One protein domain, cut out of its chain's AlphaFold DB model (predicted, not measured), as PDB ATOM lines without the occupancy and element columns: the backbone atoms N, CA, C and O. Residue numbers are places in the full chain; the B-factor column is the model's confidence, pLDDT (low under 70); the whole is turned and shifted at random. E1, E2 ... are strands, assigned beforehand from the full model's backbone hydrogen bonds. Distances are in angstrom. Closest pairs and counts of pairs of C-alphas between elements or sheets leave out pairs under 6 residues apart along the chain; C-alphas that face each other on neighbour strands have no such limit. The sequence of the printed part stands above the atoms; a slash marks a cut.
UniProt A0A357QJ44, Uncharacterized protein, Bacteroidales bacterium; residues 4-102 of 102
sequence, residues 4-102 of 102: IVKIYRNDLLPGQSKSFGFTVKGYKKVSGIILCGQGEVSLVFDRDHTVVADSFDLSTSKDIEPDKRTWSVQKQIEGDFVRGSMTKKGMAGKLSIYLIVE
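Overview. This is residues 4 to 102 of the 102 residues of an uncharacterized protein of Bacteroidales bacterium (UniProt A0A357QJ44). Two antiparallel sheets lie face to face as a sandwich: four strands, in the order E2, E6, E4, E5, cover three, in the order E1, E7, E3, with the strands of the two layers only slightly crossed. Both sheets are twisted, and a long loop, residues 59 to 79, leads from E5 back to E6 past the E3 edge of the smaller sheet. The printed part has 99 residues, with no named helix and seven named strands, E1 to E7 along the chain; the class is all strand, with 57 residues in named strands. The whole is compact, with a radius of gyration of the C-alphas of 12.8 A and spans of 38 by 28 by 20 A.

Along the chain. E1, residues 4 to 12, begins at C-alpha 4 at (-11.947, -1.126, 16.633) and is 22.4 A long. E2, residues 17 to 21, and E3, residues 30 to 36, are the shorter strands. E4, residues 39 to 47, is 24.6 A long and starts at C-alpha 39 at (-20.604, -11.226, 31.837). E5, residues 50 to 58, measures 25.2 A. E6, residues 80 to 88, measures 24.4 A and bends by 55 degrees at residue 83. E7, residues 93 to 101, is 25.9 A long and ends at C-alpha 101 at (-9.523, 3.624, 19.884).

Arrangement. In the larger sheet, E2 and E5 are edge strands. E2 and E6 are antiparallel at 164 degrees, with N 18 and O 86 at 2.8 A, within hydrogen-bond range. E6 and E4 are antiparallel at 168 degrees, with N 42 and O 85 at 2.8 A. E4 and E5 form a hairpin, with N 43 and O 54 at 2.8 A. In the smaller sheet, E7 is the inner strand. Its N 97 is 3.0 A from O 8 of E1, and its N 98 is 2.9 A from O 34 of E3. The parts of the sheets that face each other are 9.7 A apart centre to centre, their best planes differ by 7 degrees, and their strands stand at 24 degrees. Between the sheets, the closest C-alphas of E3 and E6 are those of Val 30 and Asp 80, 5.9 A apart. E1 and E5 are apart.

Size, cuts and confidence. The two C-alphas farthest apart, those of Asp 48 and Met 91, are 38.0 A from each other. The printed part has no cut. The link from E5 to E6, 21 residues, is long; the link from E2 to E3 is short, and the other links are tight. Mean pLDDT of the printed part is 74.2, and 28 residues are under 70, among them residues 21 to 28 and 57 to 67.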
ATOM      1  N   ILE A   4     -11.396  -0.166  15.671       82.50
ATOM      2  CA  ILE A   4     -11.947  -1.126  16.633       82.50
ATOM      3  C   ILE A   4     -10.957  -2.268  16.814       82.50
ATOM      4  O   ILE A   4     -10.643  -2.987  15.866       82.50
ATOM      5  N   VAL A   5     -10.487  -2.455  18.043       81.50
ATOM      6  CA  VAL A   5      -9.484  -3.467  18.378       81.50
ATOM      7  C   VAL A   5     -10.105  -4.512  19.285       81.50
ATOM      8  O   VAL A   5     -10.639  -4.200  20.350       81.50
ATOM      9  N   LYS A   6     -10.022  -5.780  18.879       82.75
ATOM     10  CA  LYS A   6     -10.405  -6.900  19.737       82.75
ATOM     11  C   LYS A   6      -9.300  -7.161  20.751       82.75
ATOM     12  O   LYS A   6      -8.221  -7.605  20.375       82.75
ATOM     13  N   ILE A   7      -9.589  -6.934  22.026       80.94
ATOM     14  CA  ILE A   7      -8.609  -7.105  23.111       80.94
ATOM     15  C   ILE A   7      -8.802  -8.407  23.890       80.94
ATOM     16  O   ILE A   7      -7.892  -8.859  24.578       80.94
ATOM     17  N   TYR A   8      -9.974  -9.032  23.771       81.62
ATOM     18  CA  TYR A   8     -10.255 -10.309  24.413       81.62
ATOM     19  C   TYR A   8     -11.232 -11.143  23.585       81.62
ATOM     20  O   TYR A   8     -12.242 -10.643  23.078       81.62
ATOM     21  N   ARG A   9     -10.942 -12.440  23.482       82.38
ATOM     22  CA  ARG A   9     -11.870 -13.476  23.029       82.38
ATOM     23  C   ARG A   9     -11.614 -14.722  23.849       82.38
ATOM     24  O   ARG A   9     -10.495 -15.229  23.826       82.38
ATOM     25  N   ASN A  10     -12.632 -15.243  24.515       78.06
ATOM     26  CA  ASN A  10     -12.527 -16.579  25.075       78.06
ATOM     27  C   ASN A  10     -13.900 -17.224  25.248       78.06
ATOM     28  O   ASN A  10     -14.901 -16.539  25.465       78.06
ATOM     29  N   ASP A  11     -13.895 -18.548  25.220       76.88
ATOM     30  CA  ASP A  11     -14.980 -19.347  25.764       76.88
ATOM     31  C   ASP A  11     -14.724 -19.493  27.267       76.88
ATOM     32  O   ASP A  11     -13.688 -20.006  27.697       76.88
ATOM     33  N   LEU A  12     -15.628 -18.936  28.071       72.50
ATOM     34  CA  LEU A  12     -15.591 -19.053  29.526       72.50
ATOM     35  C   LEU A  12     -16.797 -19.864  29.987       72.50
ATOM     36  O   LEU A  12     -17.923 -19.652  29.518       72.50
ATOM     37  N   LEU A  13     -16.555 -20.773  30.928       77.88
ATOM     38  CA  LEU A  13     -17.633 -21.445  31.644       77.88
ATOM     39  C   LEU A  13     -18.343 -20.449  32.580       77.88
ATOM     40  O   LEU A  13     -17.719 -19.475  33.015       77.88
ATOM     41  N   PRO A  14     -19.628 -20.671  32.906       77.12
ATOM     42  CA  PRO A  14     -20.344 -19.858  33.889       77.12
ATOM     43  C   PRO A  14     -19.556 -19.737  35.202       77.12
ATOM     44  O   PRO A  14     -19.072 -20.739  35.721       77.12
ATOM     45  N   GLY A  15     -19.408 -18.518  35.729       75.25
ATOM     46  CA  GLY A  15     -18.676 -18.256  36.974       75.25
ATOM     47  C   GLY A  15     -17.150 -18.242  36.843       75.25
ATOM     48  O   GLY A  15     -16.459 -17.940  37.813       75.25
ATOM     49  N   GLN A  16     -16.597 -18.526  35.660       80.69
ATOM     50  CA  GLN A  16     -15.160 -18.432  35.437       80.69
ATOM     51  C   GLN A  16     -14.734 -16.977  35.230       80.69
ATOM     52  O   GLN A  16     -15.319 -16.255  34.412       80.69
ATOM     53  N   SER A  17     -13.656 -16.587  35.910       79.44
ATOM     54  CA  SER A  17     -12.990 -15.300  35.720       79.44
ATOM     55  C   SER A  17     -11.631 -15.467  35.046       79.44
ATOM     56  O   SER A  17     -10.867 -16.377  35.369       79.44
ATOM     57  N   LYS A  18     -11.296 -14.562  34.127       82.62
ATOM     58  CA  LYS A  18      -9.946 -14.421  33.571       82.62
ATOM     59  C   LYS A  18      -9.497 -12.970  33.624       82.62
ATOM     60  O   LYS A  18     -10.214 -12.067  33.202       82.62
ATOM     61  N   SER A  19      -8.270 -12.769  34.091       80.75
ATOM     62  CA  SER A  19      -7.539 -11.519  33.889       80.75
ATOM     63  C   SER A  19      -6.848 -11.537  32.531       80.75
ATOM     64  O   SER A  19      -6.336 -12.573  32.110       80.75
ATOM     65  N   PHE A  20      -6.786 -10.386  31.873       75.75
ATOM     66  CA  PHE A  20      -6.002 -10.184  30.664       75.75
ATOM     67  C   PHE A  20      -5.332  -8.805  30.714       75.75
ATOM     68  O   PHE A  20      -5.916  -7.811  31.144       75.75
ATOM     69  N   GLY A  21      -4.066  -8.751  30.314       65.75
ATOM     70  CA  GLY A  21      -3.345  -7.498  30.115       65.75
ATOM     71  C   GLY A  21      -3.302  -7.197  28.626       65.75
ATOM     72  O   GLY A  21      -2.943  -8.072  27.842       65.75
ATOM     73  N   PHE A  22      -3.662  -5.980  28.240       65.94
ATOM     74  CA  PHE A  22      -3.420  -5.485  26.893       65.94
ATOM     75  C   PHE A  22      -2.860  -4.080  27.039       65.94
ATOM     76  O   PHE A  22      -3.588  -3.154  27.372       65.94
ATOM     77  N   THR A  23      -1.557  -3.931  26.831       61.59
ATOM     78  CA  THR A  23      -0.959  -2.606  26.703       61.59
ATOM     79  C   THR A  23      -1.152  -2.193  25.263       61.59
ATOM     80  O   THR A  23      -0.551  -2.777  24.357       61.59
ATOM     81  N   VAL A  24      -2.012  -1.207  25.051       58.84
ATOM     82  CA  VAL A  24      -2.276  -0.645  23.736       58.84
ATOM     83  C   VAL A  24      -1.047   0.163  23.288       58.84
ATOM     84  O   VAL A  24      -1.040   1.386  23.330       58.84
ATOM     85  N   LYS A  25       0.055  -0.500  22.912       53.59
ATOM     86  CA  LYS A  25       1.247   0.173  22.374       53.59
ATOM     87  C   LYS A  25       0.894   0.771  21.008       53.59
ATOM     88  O   LYS A  25       1.080   0.114  19.991       53.59
ATOM     89  N   GLY A  26       0.366   1.993  20.990       53.88
ATOM     90  CA  GLY A  26       0.185   2.771  19.762       53.88
ATOM     91  C   GLY A  26      -1.123   3.547  19.617       53.88
ATOM     92  O   GLY A  26      -1.182   4.388  18.726       53.88
ATOM     93  N   TYR A  27      -2.131   3.331  20.467       58.66
ATOM     94  CA  TYR A  27      -3.361   4.137  20.447       58.66
ATOM     95  C   TYR A  27      -3.435   4.955  21.736       58.66
ATOM     96  O   TYR A  27      -3.272   4.391  22.812       58.66
ATOM     97  N   LYS A  28      -3.608   6.276  21.604       64.25
ATOM     98  CA  LYS A  28      -3.466   7.261  22.701       64.25
ATOM     99  C   LYS A  28      -4.756   7.493  23.486       64.25
ATOM    100  O   LYS A  28      -4.799   8.328  24.387       64.25
ATOM    101  N   LYS A  29      -5.857   6.903  23.020       78.06
ATOM    102  CA  LYS A  29      -7.177   7.144  23.583       78.06
ATOM    103  C   LYS A  29      -8.104   5.995  23.229       78.06
ATOM    104  O   LYS A  29      -8.349   5.721  22.058       78.06
ATOM    105  N   VAL A  30      -8.641   5.324  24.237       81.00
ATOM    106  CA  VAL A  30      -9.909   4.607  24.112       81.00
ATOM    107  C   VAL A  30     -10.999   5.665  24.140       81.00
ATOM    108  O   VAL A  30     -10.917   6.574  24.957       81.00
ATOM    109  N   SER A  31     -11.977   5.572  23.246       81.44
ATOM    110  CA  SER A  31     -13.186   6.402  23.250       81.44
ATOM    111  C   SER A  31     -14.444   5.578  23.521       81.44
ATOM    112  O   SER A  31     -15.496   6.130  23.815       81.44
ATOM    113  N   GLY A  32     -14.370   4.246  23.521       81.25
ATOM    114  CA  GLY A  32     -15.514   3.419  23.884       81.25
ATOM    115  C   GLY A  32     -15.199   1.941  24.045       81.25
ATOM    116  O   GLY A  32     -14.163   1.445  23.605       81.25
ATOM    117  N   ILE A  33     -16.133   1.229  24.669       80.25
ATOM    118  CA  ILE A  33     -16.072  -0.221  24.856       80.25
ATOM    119  C   ILE A  33     -17.303  -0.894  24.252       80.25
ATOM    120  O   ILE A  33     -18.429  -0.398  24.342       80.25
ATOM    121  N   ILE A  34     -17.074  -2.058  23.649       80.25
ATOM    122  CA  ILE A  34     -18.111  -2.952  23.157       80.25
ATOM    123  C   ILE A  34     -17.907  -4.325  23.798       80.25
ATOM    124  O   ILE A  34     -16.859  -4.955  23.627       80.25
ATOM    125  N   LEU A  35     -18.934  -4.807  24.498       77.00
ATOM    126  CA  LEU A  35     -18.969  -6.147  25.078       77.00
ATOM    127  C   LEU A  35     -19.938  -7.048  24.305       77.00
ATOM    128  O   LEU A  35     -21.019  -6.634  23.879       77.00
ATOM    129  N   CYS A  36     -19.541  -8.302  24.118       78.12
ATOM    130  CA  CYS A  36     -20.347  -9.342  23.490       78.12
ATOM    131  C   CYS A  36     -20.541 -10.516  24.447       78.12
ATOM    132  O   CYS A  36     -19.559 -11.055  24.957       78.12
ATOM    133  N   GLY A  37     -21.789 -10.959  24.605       75.69
ATOM    134  CA  GLY A  37     -22.188 -12.025  25.524       75.69
ATOM    135  C   GLY A  37     -22.476 -11.535  26.951       75.69
ATOM    136  O   GLY A  37     -22.419 -10.344  27.236       75.69
ATOM    137  N   GLN A  38     -22.882 -12.456  27.831       75.44
ATOM    138  CA  GLN A  38     -23.260 -12.152  29.222       75.44
ATOM    139  C   GLN A  38     -22.057 -12.287  30.163       75.44
ATOM    140  O   GLN A  38     -21.477 -13.373  30.256       75.44
ATOM    141  N   GLY A  39     -21.702 -11.224  30.875       77.38
ATOM    142  CA  GLY A  39     -20.604 -11.226  31.837       77.38
ATOM    143  C   GLY A  39     -20.378  -9.869  32.484       77.38
ATOM    144  O   GLY A  39     -20.948  -8.868  32.059       77.38
ATOM    145  N   GLU A  40     -19.527  -9.868  33.501       80.00
ATOM    146  CA  GLU A  40     -19.005  -8.666  34.139       80.00
ATOM    147  C   GLU A  40     -17.582  -8.416  33.679       80.00
ATOM    148  O   GLU A  40     -16.705  -9.266  33.844       80.00
ATOM    149  N   VAL A  41     -17.330  -7.220  33.167       79.19
ATOM    150  CA  VAL A  41     -15.979  -6.772  32.837       79.19
ATOM    151  C   VAL A  41     -15.560  -5.713  33.829       79.19
ATOM    152  O   VAL A  41     -16.336  -4.822  34.139       79.19
ATOM    153  N   SER A  42     -14.320  -5.779  34.294       84.19
ATOM    154  CA  SER A  42     -13.661  -4.670  34.980       84.19
ATOM    155  C   SER A  42     -12.428  -4.272  34.189       84.19
ATOM    156  O   SER A  42     -11.586  -5.118  33.895       84.19
ATOM    157  N   LEU A  43     -12.344  -3.005  33.807       82.38
ATOM    158  CA  LEU A  43     -11.237  -2.440  33.047       82.38
ATOM    159  C   LEU A  43     -10.555  -1.349  33.864       82.38
ATOM    160  O   LEU A  43     -11.210  -0.587  34.564       82.38
ATOM    161  N   VAL A  44      -9.239  -1.272  33.732       84.38
ATOM    162  CA  VAL A  44      -8.392  -0.257  34.346       84.38
ATOM    163  C   VAL A  44      -7.814   0.616  33.243       84.38
ATOM    164  O   VAL A  44      -7.189   0.104  32.308       84.38
ATOM    165  N   PHE A  45      -8.027   1.921  33.372       81.56
ATOM    166  CA  PHE A  45      -7.561   2.945  32.447       81.56
ATOM    167  C   PHE A  45      -6.610   3.908  33.147       81.56
ATOM    168  O   PHE A  45      -6.782   4.184  34.331       81.56
ATOM    169  N   ASP A  46      -5.648   4.440  32.408       79.62
ATOM    170  CA  ASP A  46      -4.883   5.620  32.784       79.62
ATOM    171  C   ASP A  46      -5.547   6.846  32.135       79.62
ATOM    172  O   ASP A  46      -5.668   6.933  30.911       79.62
ATOM    173  N   ARG A  47      -6.068   7.750  32.965       79.50
ATOM    174  CA  ARG A  47      -6.675   9.023  32.559       79.50
ATOM    175  C   ARG A  47      -5.878  10.143  33.202       79.50
ATOM    176  O   ARG A  47      -5.951  10.302  34.417       79.50
ATOM    177  N   ASP A  48      -5.120  10.898  32.413       75.75
ATOM    178  CA  ASP A  48      -4.323  12.028  32.906       75.75
ATOM    179  C   ASP A  48      -3.432  11.655  34.114       75.75
ATOM    180  O   ASP A  48      -3.397  12.359  35.123       75.75
ATOM    181  N   HIS A  49      -2.742  10.509  34.038       69.81
ATOM    182  CA  HIS A  49      -1.911   9.936  35.111       69.81
ATOM    183  C   HIS A  49      -2.684   9.446  36.348       69.81
ATOM    184  O   HIS A  49      -2.089   9.167  37.392       69.81
ATOM    185  N   THR A  50      -4.005   9.310  36.238       70.25
ATOM    186  CA  THR A  50      -4.873   8.714  37.254       70.25
ATOM    187  C   THR A  50      -5.361   7.349  36.794       70.25
ATOM    188  O   THR A  50      -5.990   7.208  35.746       70.25
ATOM    189  N   VAL A  51      -5.136   6.334  37.623       76.25
ATOM    190  CA  VAL A  51      -5.624   4.980  37.358       76.25
ATOM    191  C   VAL A  51      -7.091   4.868  37.779       76.25
ATOM    192  O   VAL A  51      -7.409   4.937  38.965       76.25
ATOM    193  N   VAL A  52      -7.986   4.666  36.813       77.31
ATOM    194  CA  VAL A  52      -9.433   4.523  37.026       77.31
ATOM    195  C   VAL A  52      -9.869   3.099  36.698       77.31
ATOM    196  O   VAL A  52      -9.672   2.626  35.579       77.31
ATOM    197  N   ALA A  53     -10.489   2.422  37.664       77.62
ATOM    198  CA  ALA A  53     -11.150   1.139  37.450       77.62
ATOM    199  C   ALA A  53     -12.649   1.355  37.194       77.62
ATOM    200  O   ALA A  53     -13.334   2.000  37.983       77.62
ATOM    201  N   ASP A  54     -13.155   0.791  36.104       77.94
ATOM    202  CA  ASP A  54     -14.564   0.826  35.724       77.94
ATOM    203  C   ASP A  54     -15.076  -0.615  35.569       77.94
ATOM    204  O   ASP A  54     -14.450  -1.433  34.888       77.94
ATOM    205  N   SER A  55     -16.229  -0.916  36.170       75.56
ATOM    206  CA  SER A  55     -16.919  -2.203  36.026       75.56
ATOM    207  C   SER A  55     -18.187  -2.053  35.186       75.56
ATOM    208  O   SER A  55     -18.893  -1.045  35.250       75.56
ATOM    209  N   PHE A  56     -18.473  -3.069  34.380       75.38
ATOM    210  CA  PHE A  56     -19.567  -3.100  33.419       75.38
ATOM    211  C   PHE A  56     -20.329  -4.409  33.602       75.38
ATOM    212  O   PHE A  56     -19.773  -5.479  33.347       75.38
ATOM    213  N   ASP A  57     -21.587  -4.317  34.031       69.81
ATOM    214  CA  ASP A  57     -22.526  -5.439  34.050       69.81
ATOM    215  C   ASP A  57     -23.503  -5.257  32.889       69.81
ATOM    216  O   ASP A  57     -24.213  -4.253  32.818       69.81
ATOM    217  N   LEU A  58     -23.477  -6.172  31.920       61.41
ATOM    218  CA  LEU A  58     -24.239  -6.019  30.684       61.41
ATOM    219  C   LEU A  58     -24.975  -7.310  30.319       61.41
ATOM    220  O   LEU A  58     -24.397  -8.380  30.105       61.41
ATOM    221  N   SER A  59     -26.293  -7.173  30.192       57.56
ATOM    222  CA  SER A  59     -27.198  -8.208  29.713       57.56
ATOM    223  C   SER A  59     -27.240  -8.222  28.180       57.56
ATOM    224  O   SER A  59     -27.743  -7.299  27.546       57.56
ATOM    225  N   THR A  60     -26.723  -9.304  27.594       54.31
ATOM    226  CA  THR A  60     -26.931  -9.769  26.205       54.31
ATOM    227  C   THR A  60     -26.749  -8.746  25.080       54.31
ATOM    228  O   THR A  60     -27.701  -8.146  24.594       54.31
ATOM    229  N   SER A  61     -25.542  -8.695  24.520       59.06
ATOM    230  CA  SER A  61     -25.346  -8.366  23.100       59.06
ATOM    231  C   SER A  61     -24.926  -9.636  22.363       59.06
ATOM    232  O   SER A  61     -24.017 -10.322  22.833       59.06
ATOM    233  N   LYS A  62     -25.574  -9.987  21.238       65.94
ATOM    234  CA  LYS A  62     -25.128 -11.112  20.388       65.94
ATOM    235  C   LYS A  62     -23.651 -10.901  20.014       65.94
ATOM    236  O   LYS A  62     -23.262  -9.774  19.696       65.94
ATOM    237  N   ASP A  63     -22.828 -11.952  20.070       68.19
ATOM    238  CA  ASP A  63     -21.420 -11.880  19.641       68.19
ATOM    239  C   ASP A  63     -21.368 -11.735  18.115       68.19
ATOM    240  O   ASP A  63     -21.403 -12.710  17.372       68.19
ATOM    241  N   ILE A  64     -21.385 -10.481  17.671       67.81
ATOM    242  CA  ILE A  64     -21.320 -10.050  16.276       67.81
ATOM    243  C   ILE A  64     -19.994  -9.316  16.133       67.81
ATOM    244  O   ILE A  64     -19.687  -8.455  16.964       67.81
ATOM    245  N   GLU A  65     -19.224  -9.670  15.107       67.25
ATOM    246  CA  GLU A  65     -17.955  -9.014  14.800       67.25
ATOM    247  C   GLU A  65     -18.157  -7.502  14.563       67.25
ATOM    248  O   GLU A  65     -19.225  -7.093  14.097       67.25
ATOM    249  N   PRO A  66     -17.183  -6.645  14.921       65.44
ATOM    250  CA  PRO A  66     -17.385  -5.198  14.907       65.44
ATOM    251  C   PRO A  66     -17.713  -4.615  13.535       65.44
ATOM    252  O   PRO A  66     -18.458  -3.645  13.456       65.44
ATOM    253  N   ASP A  67     -17.189  -5.219  12.472       67.94
ATOM    254  CA  ASP A  67     -17.432  -4.874  11.069       67.94
ATOM    255  C   ASP A  67     -18.883  -5.128  10.623       67.94
ATOM    256  O   ASP A  67     -19.323  -4.587   9.613       67.94
ATOM    257  N   LYS A  68     -19.643  -5.923  11.386       70.38
ATOM    258  CA  LYS A  68     -21.034  -6.310  11.095       70.38
ATOM    259  C   LYS A  68     -22.062  -5.638  12.009       70.38
ATOM    260  O   LYS A  68     -23.244  -5.975  11.943       70.38
ATOM    261  N   ARG A  69     -21.644  -4.725  12.893       66.81
ATOM    262  CA  ARG A  69     -22.542  -3.998  13.806       66.81
ATOM    263  C   ARG A  69     -22.877  -2.609  13.271       66.81
ATOM    264  O   ARG A  69     -21.997  -1.882  12.829       66.81
ATOM    265  N   THR A  70     -24.132  -2.193  13.432       63.78
ATOM    266  CA  THR A  70     -24.498  -0.772  13.430       63.78
ATOM    267  C   THR A  70     -23.851  -0.121  14.653       63.78
ATOM    268  O   THR A  70     -24.018  -0.610  15.773       63.78
ATOM    269  N   TRP A  71     -23.044   0.923  14.456       60.22
ATOM    270  CA  TRP A  71     -22.221   1.487  15.526       60.22
ATOM    271  C   TRP A  71     -23.082   2.112  16.625       60.22
ATOM    272  O   TRP A  71     -23.788   3.096  16.417       60.22
ATOM    273  N   SER A  72     -23.023   1.537  17.820       62.06
ATOM    274  CA  SER A  72     -23.587   2.116  19.036       62.06
ATOM    275  C   SER A  72     -22.590   1.873  20.158       62.06
ATOM    276  O   SER A  72     -22.264   0.724  20.471       62.06
ATOM    277  N   VAL A  73     -22.055   2.952  20.724       64.69
ATOM    278  CA  VAL A  73     -21.141   2.879  21.865       64.69
ATOM    279  C   VAL A  73     -21.977   2.564  23.102       64.69
ATOM    280  O   VAL A  73     -22.888   3.317  23.426       64.69
ATOM    281  N   GLN A  74     -21.697   1.452  23.789       70.62
ATOM    282  CA  GLN A  74     -22.442   1.110  25.009       70.62
ATOM    283  C   GLN A  74     -22.044   1.989  26.193       70.62
ATOM    284  O   GLN A  74     -22.889   2.337  27.012       70.62
ATOM    285  N   LYS A  75     -20.760   2.351  26.282       73.06
ATOM    286  CA  LYS A  75     -20.243   3.298  27.273       73.06
ATOM    287  C   LYS A  75     -18.992   3.982  26.723       73.06
ATOM    288  O   LYS A  75     -18.090   3.309  26.219       73.06
ATOM    289  N   GLN A  76     -18.980   5.311  26.788       75.44
ATOM    290  CA  GLN A  76     -17.847   6.141  26.395       75.44
ATOM    291  C   GLN A  76     -16.887   6.256  27.577       75.44
ATOM    292  O   GLN A  76     -17.309   6.460  28.717       75.44
ATOM    293  N   ILE A  77     -15.602   6.081  27.309       78.62
ATOM    294  CA  ILE A  77     -14.518   6.179  28.284       78.62
ATOM    295  C   ILE A  77     -13.391   6.854  27.546       78.62
ATOM    296  O   ILE A  77     -13.068   6.381  26.467       78.62
ATOM    297  N   GLU A  78     -12.809   7.900  28.117       79.81
ATOM    298  CA  GLU A  78     -11.623   8.546  27.565       79.81
ATOM    299  C   GLU A  78     -10.404   8.169  28.402       79.81
ATOM    300  O   GLU A  78     -10.435   8.352  29.615       79.81
ATOM    301  N   GLY A  79      -9.364   7.603  27.787       78.19
ATOM    302  CA  GLY A  79      -8.103   7.270  28.465       78.19
ATOM    303  C   GLY A  79      -7.352   6.101  27.837       78.19
ATOM    304  O   GLY A  79      -7.859   5.443  26.927       78.19
ATOM    305  N   ASP A  80      -6.162   5.810  28.349       78.62
ATOM    306  CA  ASP A  80      -5.324   4.701  27.894       78.62
ATOM    307  C   ASP A  80      -5.692   3.405  28.624       78.62
ATOM    308  O   ASP A  80      -5.819   3.372  29.845       78.62
ATOM    309  N   PHE A  81      -5.883   2.300  27.898       74.88
ATOM    310  CA  PHE A  81      -6.226   1.017  28.521       74.88
ATOM    311  C   PHE A  81      -4.990   0.300  29.075       74.88
ATOM    312  O   PHE A  81      -4.026   0.052  28.348       74.88
ATOM    313  N   VAL A  82      -5.051  -0.086  30.353       72.25
ATOM    314  CA  VAL A  82      -3.925  -0.688  31.086       72.25
ATOM    315  C   VAL A  82      -4.120  -2.193  31.279       72.25
ATOM    316  O   VAL A  82      -3.232  -2.993  30.972       72.25
ATOM    317  N   ARG A  83      -5.274  -2.609  31.816       80.62
ATOM    318  CA  ARG A  83      -5.550  -4.014  32.170       80.62
ATOM    319  C   ARG A  83      -7.044  -4.276  32.298       80.62
ATOM    320  O   ARG A  83      -7.795  -3.383  32.665       80.62
ATOM    321  N   GLY A  84      -7.474  -5.516  32.069       81.56
ATOM    322  CA  GLY A  84      -8.850  -5.934  32.306       81.56
ATOM    323  C   GLY A  84      -8.978  -7.281  33.010       81.56
ATOM    324  O   GLY A  84      -8.068  -8.112  33.033       81.56
ATOM    325  N   SER A  85     -10.150  -7.510  33.579       82.12
ATOM    326  CA  SER A  85     -10.621  -8.815  34.025       82.12
ATOM    327  C   SER A  85     -12.066  -9.009  33.598       82.12
ATOM    328  O   SER A  85     -12.832  -8.055  33.509       82.12
ATOM    329  N   MET A  86     -12.441 -10.254  33.341       80.12
ATOM    330  CA  MET A  86     -13.784 -10.620  32.909       80.12
ATOM    331  C   MET A  86     -14.262 -11.836  33.688       80.12
ATOM    332  O   MET A  86     -13.495 -12.783  33.857       80.12
ATOM    333  N   THR A  87     -15.530 -11.823  34.085       80.50
ATOM    334  CA  THR A  87     -16.246 -12.931  34.721       80.50
ATOM    335  C   THR A  87     -17.477 -13.278  33.892       80.50
ATOM    336  O   THR A  87     -18.320 -12.424  33.624       80.50
ATOM    337  N   LYS A  88     -17.622 -14.543  33.478       76.19
ATOM    338  CA  LYS A  88     -18.824 -14.986  32.753       76.19
ATOM    339  C   LYS A  88     -20.017 -15.059  33.704       76.19
ATOM    340  O   LYS A  88     -19.994 -15.817  34.672       76.19
ATOM    341  N   LYS A  89     -21.099 -14.365  33.348       71.56
ATOM    342  CA  LYS A  89     -22.428 -14.552  33.943       71.56
ATOM    343  C   LYS A  89     -23.318 -15.348  32.985       71.56
ATOM    344  O   LYS A  89     -23.171 -15.252  31.766       71.56
ATOM    345  N   GLY A  90     -24.234 -16.146  33.526       70.31
ATOM    346  CA  GLY A  90     -25.181 -16.936  32.731       70.31
ATOM    347  C   GLY A  90     -24.545 -18.106  31.971       70.31
ATOM    348  O   GLY A  90     -23.470 -18.573  32.329       70.31
ATOM    349  N   MET A  91     -25.225 -18.602  30.933       65.69
ATOM    350  CA  MET A  91     -24.863 -19.849  30.238       65.69
ATOM    351  C   MET A  91     -23.506 -19.777  29.522       65.69
ATOM    352  O   MET A  91     -23.040 -18.695  29.147       65.69
ATOM    353  N   ALA A  92     -22.891 -20.946  29.311       62.62
ATOM    354  CA  ALA A  92     -21.646 -21.086  28.560       62.62
ATOM    355  C   ALA A  92     -21.784 -20.467  27.161       62.62
ATOM    356  O   ALA A  92     -22.803 -20.628  26.489       62.62
ATOM    357  N   GLY A  93     -20.760 -19.738  26.727       68.50
ATOM    358  CA  GLY A  93     -20.761 -19.097  25.419       68.50
ATOM    359  C   GLY A  93     -19.615 -18.114  25.247       68.50
ATOM    360  O   GLY A  93     -18.941 -17.744  26.212       68.50
ATOM    361  N   LYS A  94     -19.432 -17.675  24.000       75.31
ATOM    362  CA  LYS A  94     -18.363 -16.754  23.621       75.31
ATOM    363  C   LYS A  94     -18.530 -15.408  24.306       75.31
ATOM    364  O   LYS A  94     -19.604 -14.806  24.277       75.31
ATOM    365  N   LEU A  95     -17.428 -14.940  24.882       77.81
ATOM    366  CA  LEU A  95     -17.264 -13.575  25.346       77.81
ATOM    367  C   LEU A  95     -16.186 -12.885  24.522       77.81
ATOM    368  O   LEU A  95     -15.071 -13.396  24.371       77.81
ATOM    369  N   SER A  96     -16.519 -11.697  24.036       81.38
ATOM    370  CA  SER A  96     -15.593 -10.847  23.296       81.38
ATOM    371  C   SER A  96     -15.630  -9.426  23.850       81.38
ATOM    372  O   SER A  96     -16.698  -8.920  24.196       81.38
ATOM    373  N   ILE A  97     -14.462  -8.784  23.909       82.31
ATOM    374  CA  ILE A  97     -14.305  -7.382  24.308       82.31
ATOM    375  C   ILE A  97     -13.582  -6.661  23.181       82.31
ATOM    376  O   ILE A  97     -12.518  -7.104  22.730       82.31
ATOM    377  N   TYR A  98     -14.159  -5.548  22.753       83.94
ATOM    378  CA  TYR A  98     -13.585  -4.670  21.751       83.94
ATOM    379  C   TYR A  98     -13.474  -3.252  22.307       83.94
ATOM    380  O   TYR A  98     -14.376  -2.782  23.002       83.94
ATOM    381  N   LEU A  99     -12.372  -2.581  21.986       83.62
ATOM    382  CA  LEU A  99     -12.162  -1.166  22.272       83.62
ATOM    383  C   LEU A  99     -12.330  -0.357  20.994       83.62
ATOM    384  O   LEU A  99     -11.878  -0.782  19.932       83.62
ATOM    385  N   ILE A 100     -12.945   0.810  21.122       83.50
ATOM    386  CA  ILE A 100     -12.927   1.870  20.119       83.50
ATOM    387  C   ILE A 100     -11.764   2.778  20.502       83.50
ATOM    388  O   ILE A 100     -11.743   3.289  21.621       83.50
ATOM    389  N   VAL A 101     -10.778   2.909  19.620       83.75
ATOM    390  CA  VAL A 101      -9.523   3.624  19.884       83.75
ATOM    391  C   VAL A 101      -9.248   4.674  18.814       83.75
ATOM    392  O   VAL A 101      -9.638   4.489  17.660       83.75
ATOM    393  N   GLU A 102      -8.576   5.759  19.193       77.25
ATOM    394  CA  GLU A 102      -8.203   6.888  18.326       77.25
ATOM    395  C   GLU A 102      -6.693   7.090  18.174       77.25
ATOM    396  O   GLU A 102      -5.927   6.820  19.135       77.25
TER     397      GLU A 102